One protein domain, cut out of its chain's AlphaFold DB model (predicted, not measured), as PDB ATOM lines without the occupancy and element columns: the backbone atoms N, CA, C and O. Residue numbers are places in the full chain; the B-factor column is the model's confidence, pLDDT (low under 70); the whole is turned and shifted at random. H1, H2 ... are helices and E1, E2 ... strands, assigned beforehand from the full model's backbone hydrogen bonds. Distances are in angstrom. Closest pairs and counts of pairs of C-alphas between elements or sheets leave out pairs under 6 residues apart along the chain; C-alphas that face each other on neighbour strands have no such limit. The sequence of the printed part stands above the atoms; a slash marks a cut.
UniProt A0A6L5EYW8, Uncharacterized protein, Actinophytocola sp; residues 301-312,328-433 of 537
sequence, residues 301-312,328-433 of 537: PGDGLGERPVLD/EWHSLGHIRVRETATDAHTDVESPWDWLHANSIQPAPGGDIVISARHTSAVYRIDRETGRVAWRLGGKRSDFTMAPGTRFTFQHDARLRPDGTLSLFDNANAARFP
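AT A GLANCE: This is residues 301 to 312 and 328 to 433 of the 537 residues of an uncharacterized protein of Actinophytocola sp (UniProt A0A6L5EYW8). With little regular structure, the meander E3 E4 E5 E6, each strand antiparallel to its neighbour before, forms a loose sandwich with the hairpin E7 and E8 over part of one face. E1, E2 and H1 lie outside it. The printed part has 118 residues, under half in named elements, eight strands then one helix: mostly strand, compact, radius of gyration of the C-alphas 14.6 A, spanning 45 by 35 by 22 A.

IN THESE COORDINATES: E3, residues 357 to 362, 14.7 A long, begins at C-alpha 357 (206.651, 134.731, 131.614). E4 is 368 to 372, E5 377 to 381, E6 388 to 393, E7 411 to 415, E8 420 to 424, E1 307 to 312, E2 328 to 330; H1, 428 to 431, ends at C-alpha 431 (201.003, 118.466, 137.998).

HOW THE PARTS SIT: Across E3 and E4, N 361 and O 369 are within hydrogen-bond range, 2.9 A. The closest C-alphas of E3 and E7, Ser 359 and Asp 412, are 5.4 A apart.

THE WHOLE: Across the cut, C-alphas 312 and 328 are 12.2 A apart. Links E2 to E3 and E6 to E7 are long. Residues 428 to 433 have pLDDT under 70.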
ATOM      1  N   PRO A 301     197.958 128.639 115.310       91.38
ATOM      2  CA  PRO A 301     198.217 128.048 114.005       91.38
ATOM      3  C   PRO A 301     198.362 126.522 114.022       91.38
ATOM      4  O   PRO A 301     199.296 125.950 114.603       91.38
ATOM      5  N   GLY A 302     197.450 125.884 113.288       88.12
ATOM      6  CA  GLY A 302     197.457 124.472 112.937       88.12
ATOM      7  C   GLY A 302     196.868 123.526 113.977       88.12
ATOM      8  O   GLY A 302     197.061 122.321 113.808       88.12
ATOM      9  N   ASP A 303     196.242 124.007 115.058       88.44
ATOM     10  CA  ASP A 303     195.569 123.131 116.036       88.44
ATOM     11  C   ASP A 303     194.125 122.767 115.669       88.44
ATOM     12  O   ASP A 303     193.617 121.768 116.170       88.44
ATOM     13  N   GLY A 304     193.521 123.510 114.737       88.31
ATOM     14  CA  GLY A 304     192.195 123.225 114.193       88.31
ATOM     15  C   GLY A 304     191.040 123.574 115.133       88.31
ATOM     16  O   GLY A 304     189.920 123.147 114.870       88.31
ATOM     17  N   LEU A 305     191.293 124.325 116.209       88.25
ATOM     18  CA  LEU A 305     190.276 124.694 117.200       88.25
ATOM     19  C   LEU A 305     189.674 126.086 116.958       88.25
ATOM     20  O   LEU A 305     188.689 126.441 117.599       88.25
ATOM     21  N   GLY A 306     190.239 126.853 116.021       89.69
ATOM     22  CA  GLY A 306     189.789 128.199 115.688       89.69
ATOM     23  C   GLY A 306     190.175 129.243 116.736       89.69
ATOM     24  O   GLY A 306     190.974 129.002 117.647       89.69
ATOM     25  N   GLU A 307     189.601 130.436 116.575       90.44
ATOM     26  CA  GLU A 307     189.892 131.585 117.425       90.44
ATOM     27  C   GLU A 307     189.342 131.405 118.846       90.44
ATOM     28  O   GLU A 307     188.155 131.136 119.034       90.44
ATOM     29  N   ARG A 308     190.199 131.608 119.853       90.75
ATOM     30  CA  ARG A 308     189.838 131.533 121.275       90.75
ATOM     31  C   ARG A 308     190.674 132.490 122.132       90.75
ATOM     32  O   ARG A 308     191.677 133.011 121.640       90.75
ATOM     33  N   PRO A 309     190.302 132.722 123.401       91.81
ATOM     34  CA  PRO A 309     191.106 133.510 124.326       91.81
ATOM     35  C   PRO A 309     192.511 132.933 124.539       91.81
ATOM     36  O   PRO A 309     192.690 131.794 124.972       91.81
ATOM     37  N   VAL A 310     193.533 133.748 124.292       93.06
ATOM     38  CA  VAL A 310     194.942 133.434 124.547       93.06
ATOM     39  C   VAL A 310     195.591 134.631 125.225       93.06
ATOM     40  O   VAL A 310     195.302 135.781 124.892       93.06
ATOM     41  N   LEU A 311     196.473 134.365 126.185       93.38
ATOM     42  CA  LEU A 311     197.280 135.408 126.795       93.38
ATOM     43  C   LEU A 311     198.489 135.714 125.909       93.38
ATOM     44  O   LEU A 311     199.359 134.867 125.699       93.38
ATOM     45  N   ASP A 312     198.542 136.928 125.380       95.81
ATOM     46  CA  ASP A 312     199.756 137.477 124.799       95.81
ATOM     47  C   ASP A 312     200.589 138.122 125.907       95.81
ATOM     48  O   ASP A 312     200.100 138.959 126.668       95.81
ATOM     49  N   GLU A 328     208.540 147.741 122.781       97.88
ATOM     50  CA  GLU A 328     207.391 146.855 122.933       97.88
ATOM     51  C   GLU A 328     207.674 145.557 122.181       97.88
ATOM     52  O   GLU A 328     208.225 145.579 121.077       97.88
ATOM     53  N   TRP A 329     207.321 144.426 122.772       98.25
ATOM     54  CA  TRP A 329     207.469 143.126 122.135       98.25
ATOM     55  C   TRP A 329     206.328 142.213 122.547       98.25
ATOM     56  O   TRP A 329     205.964 142.190 123.715       98.25
ATOM     57  N   HIS A 330     205.799 141.463 121.588       98.12
ATOM     58  CA  HIS A 330     204.677 140.551 121.771       98.12
ATOM     59  C   HIS A 330     205.158 139.113 121.645       98.12
ATOM     60  O   HIS A 330     205.894 138.794 120.705       98.12
ATOM     61  N   SER A 331     204.739 138.232 122.550       98.00
ATOM     62  CA  SER A 331     205.111 136.825 122.453       98.00
ATOM     63  C   SER A 331     204.409 136.133 121.290       98.00
ATOM     64  O   SER A 331     205.049 135.355 120.565       98.00
ATOM     65  N   LEU A 332     203.139 136.472 121.044       97.25
ATOM     66  CA  LEU A 332     202.434 136.056 119.839       97.25
ATOM     67  C   LEU A 332     203.099 136.673 118.599       97.25
ATOM     68  O   LEU A 332     203.416 137.857 118.539       97.25
ATOM     69  N   GLY A 333     203.369 135.822 117.606       94.25
ATOM     70  CA  GLY A 333     204.167 136.161 116.421       94.25
ATOM     71  C   GLY A 333     205.657 135.813 116.539       94.25
ATOM     72  O   GLY A 333     206.299 135.585 115.514       94.25
ATOM     73  N   HIS A 334     206.203 135.661 117.753       96.56
ATOM     74  CA  HIS A 334     207.637 135.394 117.960       96.56
ATOM     75  C   HIS A 334     207.942 134.023 118.581       96.56
ATOM     76  O   HIS A 334     208.920 133.365 118.200       96.56
ATOM     77  N   ILE A 335     207.111 133.561 119.517       97.56
ATOM     78  CA  ILE A 335     207.205 132.233 120.129       97.56
ATOM     79  C   ILE A 335     205.949 131.445 119.744       97.56
ATOM     80  O   ILE A 335     204.835 131.964 119.754       97.56
ATOM     81  N   ARG A 336     206.115 130.176 119.350       95.31
ATOM     82  CA  ARG A 336     204.964 129.347 118.970       95.31
ATOM     83  C   ARG A 336     204.229 128.907 120.233       95.31
ATOM     84  O   ARG A 336     204.841 128.257 121.072       95.31
ATOM     85  N   VAL A 337     202.915 129.126 120.291       95.19
ATOM     86  CA  VAL A 337     202.048 128.680 121.404       95.19
ATOM     87  C   VAL A 337     202.260 127.199 121.749       95.19
ATOM     88  O   VAL A 337     202.374 126.814 122.906       95.19
ATOM     89  N   ARG A 338     202.446 126.363 120.724       91.56
ATOM     90  CA  ARG A 338     202.706 124.914 120.830       91.56
ATOM     91  C   ARG A 338     204.026 124.526 121.508       91.56
ATOM     92  O   ARG A 338     204.251 123.342 121.761       91.56
ATOM     93  N   GLU A 339     204.908 125.486 121.785       94.88
ATOM     94  CA  GLU A 339     206.098 125.269 122.616       94.88
ATOM     95  C   GLU A 339     205.737 125.054 124.092       94.88
ATOM     96  O   GLU A 339     206.561 124.505 124.824       94.88
ATOM     97  N   THR A 340     204.518 125.413 124.512       93.19
ATOM     98  CA  THR A 340     204.030 125.157 125.871       93.19
ATOM     99  C   THR A 340     204.062 123.673 126.226       93.19
ATOM    100  O   THR A 340     203.791 122.800 125.398       93.19
ATOM    101  N   ALA A 341     204.418 123.387 127.472       89.00
ATOM    102  CA  ALA A 341     204.364 122.084 128.114       89.00
ATOM    103  C   ALA A 341     203.068 121.879 128.920       89.00
ATOM    104  O   ALA A 341     202.890 120.801 129.480       89.00
ATOM    105  N   THR A 342     202.182 122.879 128.984       85.00
ATOM    106  CA  THR A 342     200.831 122.708 129.538       85.00
ATOM    107  C   THR A 342     199.943 121.949 128.560       85.00
ATOM    108  O   THR A 342     200.208 121.927 127.353       85.00
ATOM    109  N   ASP A 343     198.868 121.362 129.076       80.38
ATOM    110  CA  ASP A 343     197.868 120.687 128.253       80.38
ATOM    111  C   ASP A 343     197.202 121.651 127.263       80.38
ATOM    112  O   ASP A 343     197.263 122.879 127.403       80.38
ATOM    113  N   ALA A 344     196.596 121.074 126.225       70.06
ATOM    114  CA  ALA A 344     195.850 121.840 125.241       70.06
ATOM    115  C   ALA A 344     194.673 122.548 125.921       70.06
ATOM    116  O   ALA A 344     193.830 121.912 126.549       70.06
ATOM    117  N   HIS A 345     194.617 123.869 125.771       77.38
ATOM    118  CA  HIS A 345     193.529 124.680 126.303       77.38
ATOM    119  C   HIS A 345     192.398 124.749 125.285       77.38
ATOM    120  O   HIS A 345     192.543 125.387 124.238       77.38
ATOM    121  N   THR A 346     191.300 124.057 125.579       74.56
ATOM    122  CA  THR A 346     190.062 124.074 124.782       74.56
ATOM    123  C   THR A 346     189.000 124.998 125.369       74.56
ATOM    124  O   THR A 346     187.920 125.109 124.798       74.56
ATOM    125  N   ASP A 347     189.272 125.609 126.523       75.00
ATOM    126  CA  ASP A 347     188.355 126.546 127.156       75.00
ATOM    127  C   ASP A 347     188.293 127.854 126.350       75.00
ATOM    128  O   ASP A 347     189.307 128.372 125.876       75.00
ATOM    129  N   VAL A 348     187.068 128.335 126.159       77.19
ATOM    130  CA  VAL A 348     186.728 129.546 125.406       77.19
ATOM    131  C   VAL A 348     186.328 130.700 126.323       77.19
ATOM    132  O   VAL A 348     186.152 131.811 125.835       77.19
ATOM    133  N   GLU A 349     186.206 130.451 127.629       77.06
ATOM    134  CA  GLU A 349     185.826 131.451 128.624       77.06
ATOM    135  C   GLU A 349     187.064 132.110 129.251       77.06
ATOM    136  O   GLU A 349     187.090 133.326 129.423       77.06
ATOM    137  N   SER A 350     188.129 131.350 129.542       83.38
ATOM    138  CA  SER A 350     189.372 131.890 130.120       83.38
ATOM    139  C   SER A 350     190.527 131.967 129.108       83.38
ATOM    140  O   SER A 350     190.716 131.035 128.320       83.38
ATOM    141  N   PRO A 351     191.351 133.041 129.107       88.44
ATOM    142  CA  PRO A 351     192.546 133.096 128.272       88.44
ATOM    143  C   PRO A 351     193.551 132.006 128.608       88.44
ATOM    144  O   PRO A 351     193.941 131.829 129.762       88.44
ATOM    145  N   TRP A 352     194.046 131.331 127.573       91.31
ATOM    146  CA  TRP A 352     195.132 130.381 127.736       91.31
ATOM    147  C   TRP A 352     196.440 131.091 128.100       91.31
ATOM    148  O   TRP A 352     197.088 131.699 127.243       91.31
ATOM    149  N   ASP A 353     196.867 130.960 129.353       90.44
ATOM    150  CA  ASP A 353     198.206 131.346 129.794       90.44
ATOM    151  C   ASP A 353     199.238 130.288 129.375       90.44
ATOM    152  O   ASP A 353     199.599 129.378 130.121       90.44
ATOM    153  N   TRP A 354     199.670 130.354 128.121       93.50
ATOM    154  CA  TRP A 354     200.509 129.328 127.501       93.50
ATOM    155  C   TRP A 354     202.016 129.560 127.691       93.50
ATOM    156  O   TRP A 354     202.793 128.610 127.586       93.50
ATOM    157  N   LEU A 355     202.446 130.804 127.930       95.50
ATOM    158  CA  LEU A 355     203.861 131.158 128.078       95.50
ATOM    159  C   LEU A 355     204.237 131.320 129.555       95.50
ATOM    160  O   LEU A 355     205.227 130.720 129.989       95.50
ATOM    161  N   HIS A 356     203.429 132.067 130.315       94.75
ATOM    162  CA  HIS A 356     203.643 132.399 131.723       94.75
ATOM    163  C   HIS A 356     205.064 132.911 131.969       94.75
ATOM    164  O   HIS A 356     205.922 132.209 132.530       94.75
ATOM    165  N   ALA A 357     205.347 134.106 131.451       95.38
ATOM    166  CA  ALA A 357     206.651 134.731 131.614       95.38
ATOM    167  C   ALA A 357     206.819 135.215 133.062       95.38
ATOM    168  O   ALA A 357     205.905 135.789 133.639       95.38
ATOM    169  N   ASN A 358     207.964 134.925 133.687       94.38
ATOM    170  CA  ASN A 358     208.094 135.067 135.145       94.38
ATOM    171  C   ASN A 358     209.428 135.631 135.642       94.38
ATOM    172  O   ASN A 358     209.648 135.720 136.845       94.38
ATOM    173  N   SER A 359     210.344 135.956 134.734       96.50
ATOM    174  CA  SER A 359     211.484 136.828 135.021       96.50
ATOM    175  C   SER A 359     211.957 137.463 133.726       96.50
ATOM    176  O   SER A 359     211.875 136.853 132.656       96.50
ATOM    177  N   ILE A 360     212.434 138.696 133.833       96.69
ATOM    178  CA  ILE A 360     212.957 139.499 132.738       96.69
ATOM    179  C   ILE A 360     214.191 140.245 133.214       96.69
ATOM    180  O   ILE A 360     214.257 140.724 134.342       96.69
ATOM    181  N   GLN A 361     215.182 140.370 132.341       93.62
ATOM    182  CA  GLN A 361     216.293 141.274 132.581       93.62
ATOM    183  C   GLN A 361     216.888 141.805 131.277       93.62
ATOM    184  O   GLN A 361     216.878 141.112 130.252       93.62
ATOM    185  N   PRO A 362     217.496 143.002 131.311       92.81
ATOM    186  CA  PRO A 362     218.434 143.405 130.279       92.81
ATOM    187  C   PRO A 362     219.609 142.420 130.199       92.81
ATOM    188  O   PRO A 362     220.117 141.935 131.211       92.81
ATOM    189  N   ALA A 363     220.081 142.164 128.987       88.75
ATOM    190  CA  ALA A 363     221.272 141.378 128.704       88.75
ATOM    191  C   ALA A 363     222.389 142.263 128.115       88.75
ATOM    192  O   ALA A 363     222.127 143.367 127.615       88.75
ATOM    193  N   PRO A 364     223.656 141.804 128.152       81.19
ATOM    194  CA  PRO A 364     224.752 142.494 127.480       81.19
ATOM    195  C   PRO A 364     224.433 142.771 126.003       81.19
ATOM    196  O   PRO A 364     223.886 141.918 125.308       81.19
ATOM    197  N   GLY A 365     224.775 143.969 125.524       79.12
ATOM    198  CA  GLY A 365     224.448 144.420 124.163       79.12
ATOM    199  C   GLY A 365     223.075 145.087 124.020       79.12
ATOM    200  O   GLY A 365     222.823 145.722 123.003       79.12
ATOM    201  N   GLY A 366     222.229 145.047 125.056       85.38
ATOM    202  CA  GLY A 366     220.912 145.693 125.061       85.38
ATOM    203  C   GLY A 366     219.745 144.753 124.762       85.38
ATOM    204  O   GLY A 366     218.603 145.199 124.836       85.38
ATOM    205  N   ASP A 367     220.027 143.481 124.482       92.81
ATOM    206  CA  ASP A 367     219.035 142.410 124.370       92.81
ATOM    207  C   ASP A 367     218.276 142.192 125.679       92.81
ATOM    208  O   ASP A 367     218.599 142.766 126.722       92.81
ATOM    209  N   ILE A 368     217.262 141.339 125.626       96.06
ATOM    210  CA  ILE A 368     216.429 141.000 126.776       96.06
ATOM    211  C   ILE A 368     216.466 139.488 126.967       96.06
ATOM    212  O   ILE A 368     216.378 138.738 125.999       96.06
ATOM    213  N   VAL A 369     216.610 139.032 128.209       97.56
ATOM    214  CA  VAL A 369     216.455 137.619 128.570       97.56
ATOM    215  C   VAL A 369     215.189 137.473 129.396       97.56
ATOM    216  O   VAL A 369     214.990 138.235 130.339       97.56
ATOM    217  N   ILE A 370     214.357 136.496 129.034       98.19
ATOM    218  CA  ILE A 370     213.142 136.147 129.768       98.19
ATOM    219  C   ILE A 370     213.115 134.665 130.127       98.19
ATOM    220  O   ILE A 370     213.595 133.821 129.367       98.19
ATOM    221  N   SER A 371     212.504 134.343 131.261       98.12
ATOM    222  CA  SER A 371     212.092 132.982 131.602       98.12
ATOM    223  C   SER A 371     210.603 132.821 131.349       98.12
ATOM    224  O   SER A 371     209.813 133.663 131.777       98.12
ATOM    225  N   ALA A 372     210.226 131.720 130.707       97.44
ATOM    226  CA  ALA A 372     208.839 131.323 130.542       97.44
ATOM    227  C   ALA A 372     208.607 129.971 131.211       97.44
ATOM    228  O   ALA A 372     209.225 128.949 130.876       97.44
ATOM    229  N   ARG A 373     207.711 129.982 132.194       94.75
ATOM    230  CA  ARG A 373     207.426 128.837 133.050       94.75
ATOM    231  C   ARG A 373     206.773 127.716 132.251       94.75
ATOM    232  O   ARG A 373     207.176 126.559 132.360       94.75
ATOM    233  N   HIS A 374     205.766 128.043 131.447       94.75
ATOM    234  CA  HIS A 374     204.920 127.038 130.809       94.75
ATOM    235  C   HIS A 374     205.572 126.390 129.595       94.75
ATOM    236  O   HIS A 374     205.255 125.247 129.293       94.75
ATOM    237  N   THR A 375     206.580 127.006 128.980       96.19
ATOM    238  CA  THR A 375     207.404 126.346 127.951       96.19
ATOM    239  C   THR A 375     208.625 125.626 128.526       96.19
ATOM    240  O   THR A 375     209.312 124.905 127.799       96.19
ATOM    241  N   SER A 376     208.890 125.781 129.831       96.19
ATOM    242  CA  SER A 376     210.109 125.296 130.493       96.19
ATOM    243  C   SER A 376     211.389 125.756 129.784       96.19
ATOM    244  O   SER A 376     212.317 124.967 129.582       96.19
ATOM    245  N   ALA A 377     211.408 127.014 129.336       97.44
ATOM    246  CA  ALA A 377     212.502 127.564 128.549       97.44
ATOM    247  C   ALA A 377     212.847 129.011 128.920       97.44
ATOM    248  O   ALA A 377     212.008 129.795 129.369       97.44
ATOM    249  N   VAL A 378     214.109 129.358 128.675       98.44
ATOM    250  CA  VAL A 378     214.648 130.718 128.751       98.44
ATOM    251  C   VAL A 378     214.902 131.213 127.331       98.44
ATOM    252  O   VAL A 378     215.442 130.480 126.501       98.44
ATOM    253  N   TYR A 379     214.528 132.456 127.048       98.38
ATOM    254  CA  TYR A 379     214.625 133.062 125.724       98.38
ATOM    255  C   TYR A 379     215.502 134.305 125.788       98.38
ATOM    256  O   TYR A 379     215.331 135.134 126.681       98.38
ATOM    257  N   ARG A 380     216.391 134.476 124.807       97.38
ATOM    258  CA  ARG A 380     217.008 135.776 124.521       97.38
ATOM    259  C   ARG A 380     216.325 136.409 123.326       97.38
ATOM    260  O   ARG A 380     216.208 135.784 122.274       97.38
ATOM    261  N   ILE A 381     215.911 137.651 123.490       97.31
ATOM    262  CA  ILE A 381     215.237 138.464 122.488       97.31
ATOM    263  C   ILE A 381     216.218 139.538 122.032       97.31
ATOM    264  O   ILE A 381     216.718 140.321 122.844       97.31
ATOM    265  N   ASP A 382     216.490 139.555 120.730       93.19
ATOM    266  CA  ASP A 382     217.219 140.635 120.082       93.19
ATOM    267  C   ASP A 382     216.363 141.901 120.138       93.19
ATOM    268  O   ASP A 382     215.246 141.946 119.614       93.19
ATOM    269  N   ARG A 383     216.871 142.934 120.806       91.19
ATOM    270  CA  ARG A 383     216.072 144.136 121.068       91.19
ATOM    271  C   ARG A 383     215.780 144.939 119.798       91.19
ATOM    272  O   ARG A 383     214.761 145.628 119.709       91.19
ATOM    273  N   GLU A 384     216.697 144.923 118.839       85.81
ATOM    274  CA  GLU A 384     216.589 145.768 117.652       85.81
ATOM    275  C   GLU A 384     215.571 145.226 116.653       85.81
ATOM    276  O   GLU A 384     214.880 146.014 116.000       85.81
ATOM    277  N   THR A 385     215.493 143.900 116.547       87.00
ATOM    278  CA  THR A 385     214.700 143.168 115.554       87.00
ATOM    279  C   THR A 385     213.482 142.462 116.143       87.00
ATOM    280  O   THR A 385     212.613 142.048 115.384       87.00
ATOM    281  N   GLY A 386     213.425 142.270 117.466       91.56
ATOM    282  CA  GLY A 386     212.384 141.491 118.145       91.56
ATOM    283  C   GLY A 386     212.530 139.974 117.988       91.56
ATOM    284  O   GLY A 386     211.743 139.208 118.542       91.56
ATOM    285  N   ARG A 387     213.538 139.490 117.256       93.94
ATOM    286  CA  ARG A 387     213.713 138.053 117.023       93.94
ATOM    287  C   ARG A 387     214.146 137.339 118.300       93.94
ATOM    288  O   ARG A 387     215.007 137.813 119.034       93.94
ATOM    289  N   VAL A 388     213.629 136.129 118.508       97.38
ATOM    290  CA  VAL A 388     214.206 135.196 119.484       97.38
ATOM    291  C   VAL A 388     215.575 134.752 118.963       97.38
ATOM    292  O   VAL A 388     215.649 133.991 117.996       97.38
ATOM    293  N   ALA A 389     216.638 135.253 119.589       95.62
ATOM    294  CA  ALA A 389     218.026 134.981 119.236       95.62
ATOM    295  C   ALA A 389     218.433 133.550 119.607       95.62
ATOM    296  O   ALA A 389     219.112 132.888 118.825       95.62
ATOM    297  N   TRP A 390     217.999 133.070 120.776       96.62
ATOM    298  CA  TRP A 390     218.126 131.669 121.176       96.62
ATOM    299  C   TRP A 390     217.085 131.271 122.226       96.62
ATOM    300  O   TRP A 390     216.509 132.120 122.914       96.62
ATOM    301  N   ARG A 391     216.888 129.956 122.355       98.00
ATOM    302  CA  ARG A 391     216.042 129.253 123.325       98.00
ATOM    303  C   ARG A 391     216.887 128.243 124.086       98.00
ATOM    304  O   ARG A 391     217.525 127.393 123.472       98.00
ATOM    305  N   LEU A 392     216.862 128.293 125.409       96.88
ATOM    306  CA  LEU A 392     217.487 127.294 126.269       96.88
ATOM    307  C   LEU A 392     216.400 126.497 126.987       96.88
ATOM    308  O   LEU A 392     215.601 127.075 127.719       96.88
ATOM    309  N   GLY A 393     216.396 125.177 126.809       95.69
ATOM    310  CA  GLY A 393     215.401 124.294 127.419       95.69
ATOM    311  C   GLY A 393     214.119 124.137 126.594       95.69
ATOM    312  O   GLY A 393     214.055 124.481 125.413       95.69
ATOM    313  N   GLY A 394     213.096 123.552 127.216       94.44
ATOM    314  CA  GLY A 394     211.798 123.299 126.595       94.44
ATOM    315  C   GLY A 394     211.821 122.346 125.394       94.44
ATOM    316  O   GLY A 394     212.767 121.587 125.161       94.44
ATOM    317  N   LYS A 395     210.734 122.381 124.611       94.25
ATOM    318  CA  LYS A 395     210.522 121.517 123.432       94.25
ATOM    319  C   LYS A 395     211.413 121.873 122.235       94.25
ATOM    320  O   LYS A 395     211.538 121.069 121.316       94.25
ATOM    321  N   ARG A 396     211.986 123.082 122.210       94.88
ATOM    322  CA  ARG A 396     212.689 123.655 121.045       94.88
ATOM    323  C   ARG A 396     213.986 124.365 121.427       94.88
ATOM    324  O   ARG A 396     214.276 125.436 120.906       94.88
ATOM    325  N   SER A 397     214.733 123.773 122.355       95.81
ATOM    326  CA  SER A 397     216.061 124.258 122.740       95.81
ATOM    327  C   SER A 397     216.971 124.361 121.513       95.81
ATOM    328  O   SER A 397     217.079 123.404 120.747       95.81
ATOM    329  N   ASP A 398     217.666 125.488 121.373       96.44
ATOM    330  CA  ASP A 398     218.738 125.683 120.389       96.44
ATOM    331  C   ASP A 398     220.071 125.070 120.878       96.44
ATOM    332  O   ASP A 398     221.068 125.050 120.159       96.44
ATOM    333  N   PHE A 399     220.083 124.535 122.107       94.25
ATOM    334  CA  PHE A 399     221.226 123.877 122.739       94.25
ATOM    335  C   PHE A 399     220.953 122.394 122.997       94.25
ATOM    336  O   PHE A 399     219.865 122.010 123.444       94.25
ATOM    337  N   THR A 400     221.985 121.568 122.817       92.69
ATOM    338  CA  THR A 400     221.987 120.171 123.264       92.69
ATOM    339  C   THR A 400     222.102 120.112 124.786       92.69
ATOM    340  O   THR A 400     223.123 120.491 125.357       92.69
ATOM    341  N   MET A 401     221.061 119.603 125.447       87.88
ATOM    342  CA  MET A 401     221.015 119.495 126.909       87.88
ATOM    343  C   MET A 401     221.730 118.222 127.382       87.88
ATOM    344  O   MET A 401     221.303 117.112 127.054       87.88
ATOM    345  N   ALA A 402     222.790 118.371 128.179       86.44
ATOM    346  CA  ALA A 402     223.497 117.251 128.801       86.44
ATOM    347  C   ALA A 402     222.632 116.545 129.874       86.44
ATOM    348  O   ALA A 402     221.687 117.146 130.404       86.44
ATOM    349  N   PRO A 403     222.933 115.284 130.240       86.38
ATOM    350  CA  PRO A 403     222.239 114.603 131.334       86.38
ATOM    351  C   PRO A 403     222.218 115.446 132.619       86.38
ATOM    352  O   PRO A 403     223.229 116.030 132.998       86.38
ATOM    353  N   GLY A 404     221.056 115.534 133.272       83.81
ATOM    354  CA  GLY A 404     220.875 116.313 134.505       83.81
ATOM    355  C   GLY A 404     220.778 117.836 134.331       83.81
ATOM    356  O   GLY A 404     220.655 118.535 135.328       83.81
ATOM    357  N   THR A 405     220.806 118.361 133.099       85.31
ATOM    358  CA  THR A 405     220.718 119.819 132.839       85.31
ATOM    359  C   THR A 405     219.336 120.295 132.394       85.31
ATOM    360  O   THR A 405     219.125 121.485 132.172       85.31
ATOM    361  N   ARG A 406     218.381 119.373 132.238       90.25
ATOM    362  CA  ARG A 406     216.988 119.715 131.932       90.25
ATOM    363  C   ARG A 406     216.315 120.257 133.189       90.25
ATOM    364  O   ARG A 406     216.501 119.697 134.261       90.25
ATOM    365  N   PHE A 407     215.507 121.291 133.010       91.12
ATOM    366  CA  PHE A 407     214.719 121.943 134.052       91.12
ATOM    367  C   PHE A 407     213.275 122.098 133.572       91.12
ATOM    368  O   PHE A 407     213.013 122.022 132.366       91.12
ATOM    369  N   THR A 408     212.331 122.296 134.496       91.38
ATOM    370  CA  THR A 408     210.915 122.478 134.141       91.38
ATOM    371  C   THR A 408     210.217 123.491 135.036       91.38
ATOM    372  O   THR A 408     210.401 123.499 136.254       91.38
ATOM    373  N   PHE A 409     209.354 124.317 134.439       91.81
ATOM    374  CA  PHE A 409     208.567 125.331 135.154       91.81
ATOM    375  C   PHE A 409     209.419 126.293 136.003       91.81
ATOM    376  O   PHE A 409     208.976 126.725 137.068       91.81
ATOM    377  N   GLN A 410     210.628 126.605 135.534       93.94
ATOM    378  CA  GLN A 410     211.639 127.391 136.238       93.94
ATOM    379  C   GLN A 410     211.231 128.849 136.472       93.94
ATOM    380  O   GLN A 410     210.391 129.387 135.750       93.94
ATOM    381  N   HIS A 411     211.875 129.495 137.442       94.12
ATOM    382  CA  HIS A 411     211.778 130.926 137.746       94.12
ATOM    383  C   HIS A 411     213.170 131.567 137.816       94.12
ATOM    384  O   HIS A 411     214.184 130.868 137.848       94.12
ATOM    385  N   ASP A 412     213.196 132.900 137.890       93.06
ATOM    386  CA  ASP A 412     214.371 133.689 138.281       93.06
ATOM    387  C   ASP A 412     215.617 133.422 137.416       93.06
ATOM    388  O   ASP A 412     216.720 133.175 137.912       93.06
ATOM    389  N   ALA A 413     215.442 133.431 136.091       95.75
ATOM    390  CA  ALA A 413     216.553 133.244 135.166       95.75
ATOM    391  C   ALA A 413     217.418 134.513 135.114       95.75
ATOM    392  O   ALA A 413     216.993 135.550 134.603       95.75
ATOM    393  N   ARG A 414     218.658 134.420 135.606       93.50
ATOM    394  CA  ARG A 414     219.619 135.530 135.652       93.50
ATOM    395  C   ARG A 414     220.860 135.239 134.836       93.50
ATOM    396  O   ARG A 414     221.662 134.378 135.203       93.50
ATOM    397  N   LEU A 415     221.040 135.987 133.750       92.06
ATOM    398  CA  LEU A 415     222.272 135.969 132.965       92.06
ATOM    399  C   LEU A 415     223.280 136.932 133.597       92.06
ATOM    400  O   LEU A 415     223.025 138.131 133.725       92.06
ATOM    401  N   ARG A 416     224.423 136.389 134.000       88.75
ATOM    402  CA  ARG A 416     225.518 137.087 134.671       88.75
ATOM    403  C   ARG A 416     226.528 137.642 133.653       88.75
ATOM    404  O   ARG A 416     226.572 137.175 132.512       88.75
ATOM    405  N   PRO A 417     227.355 138.637 134.035       84.88
ATOM    406  CA  PRO A 417     228.322 139.260 133.123       84.88
ATOM    407  C   PRO A 417     229.374 138.309 132.536       84.88
ATOM    408  O   PRO A 417     229.875 138.556 131.444       84.88
ATOM    409  N   ASP A 418     229.701 137.230 133.244       85.75
ATOM    410  CA  ASP A 418     230.610 136.163 132.809       85.75
ATOM    411  C   ASP A 418     229.960 135.179 131.813       85.75
ATOM    412  O   ASP A 418     230.595 134.218 131.389       85.75
ATOM    413  N   GLY A 419     228.698 135.409 131.431       85.19
ATOM    414  CA  GLY A 419     227.931 134.538 130.538       85.19
ATOM    415  C   GLY A 419     227.254 133.369 131.253       85.19
ATOM    416  O   GLY A 419     226.605 132.550 130.601       85.19
ATOM    417  N   THR A 420     227.371 133.298 132.576       89.88
ATOM    418  CA  THR A 420     226.719 132.276 133.382       89.88
ATOM    419  C   THR A 420     225.218 132.535 133.487       89.88
ATOM    420  O   THR A 420     224.805 133.642 133.830       89.88
ATOM    421  N   LEU A 421     224.387 131.514 133.271       91.56
ATOM    422  CA  LEU A 421     222.952 131.582 133.559       91.56
ATOM    423  C   LEU A 421     222.638 130.820 134.855       91.56
ATOM    424  O   LEU A 421     222.921 129.626 134.962       91.56
ATOM    425  N   SER A 422     222.036 131.505 135.829       93.06
ATOM    426  CA  SER A 422     221.431 130.884 137.015       93.06
ATOM    427  C   SER A 422     219.910 130.891 136.897       93.06
ATOM    428  O   SER A 422     219.362 131.830 136.331       93.06
ATOM    429  N   LEU A 423     219.234 129.882 137.443       94.31
ATOM    430  CA  LEU A 423     217.771 129.805 137.500       94.31
ATOM    431  C   LEU A 423     217.323 128.988 138.713       94.31
ATOM    432  O   LEU A 423     218.102 128.200 139.256       94.31
ATOM    433  N   PHE A 424     216.061 129.142 139.105       92.81
ATOM    434  CA  PHE A 424     215.405 128.272 140.071       92.81
ATOM    435  C   PHE A 424     214.566 127.219 139.338       92.81
ATOM    436  O   PHE A 424     213.535 127.546 138.756       92.81
ATOM    437  N   ASP A 425     214.979 125.949 139.375       91.75
ATOM    438  CA  ASP A 425     214.214 124.845 138.783       91.75
ATOM    439  C   ASP A 425     213.134 124.346 139.752       91.75
ATOM    440  O   ASP A 425     213.425 123.738 140.783       91.75
ATOM    441  N   ASN A 426     211.868 124.608 139.427       87.31
ATOM    442  CA  ASN A 426     210.742 124.183 140.256       87.31
ATOM    443  C   ASN A 426     210.406 122.694 140.096       87.31
ATOM    444  O   ASN A 426     209.708 122.152 140.956       87.31
ATOM    445  N   ALA A 427     210.855 122.046 139.014       84.19
ATOM    446  CA  ALA A 427     210.623 120.630 138.729       84.19
ATOM    447  C   ALA A 427     209.137 120.194 138.793       84.19
ATOM    448  O   ALA A 427     208.808 119.099 139.254       84.19
ATOM    449  N   ASN A 428     208.203 121.044 138.346       67.44
ATOM    450  CA  ASN A 428     206.762 120.855 138.586       67.44
ATOM    451  C   ASN A 428     206.057 119.872 137.617       67.44
ATOM    452  O   ASN A 428     204.840 119.937 137.437       67.44
ATOM    453  N   ALA A 429     206.802 118.942 137.009       55.50
ATOM    454  CA  ALA A 429     206.302 117.997 136.004       55.50
ATOM    455  C   ALA A 429     205.142 117.103 136.498       55.50
ATOM    456  O   ALA A 429     204.317 116.662 135.706       55.50
ATOM    457  N   ALA A 430     205.025 116.869 137.811       47.97
ATOM    458  CA  ALA A 430     203.999 115.992 138.383       47.97
ATOM    459  C   ALA A 430     202.554 116.541 138.317       47.97
ATOM    460  O   ALA A 430     201.623 115.780 138.562       47.97
ATOM    461  N   ARG A 431     202.344 117.837 138.024       45.25
ATOM    462  CA  ARG A 431     201.003 118.466 137.998       45.25
ATOM    463  C   ARG A 431     200.380 118.554 136.592       45.25
ATOM    464  O   ARG A 431     199.197 118.851 136.501       45.25
ATOM    465  N   PHE A 432     201.144 118.264 135.534       46.47
ATOM    466  CA  PHE A 432     200.698 118.300 134.133       46.47
ATOM    467  C   PHE A 432     201.125 116.998 133.426       46.47
ATOM    468  O   PHE A 432     202.249 116.911 132.916       46.47
ATOM    469  N   PRO A 433     200.299 115.933 133.479       34.09
ATOM    470  CA  PRO A 433     200.659 114.606 132.989       34.09
ATOM    471  C   PRO A 433     200.719 114.551 131.450       34.09
ATOM    472  O   PRO A 433     199.808 114.089 130.780       34.09
TER     473      PRO A 433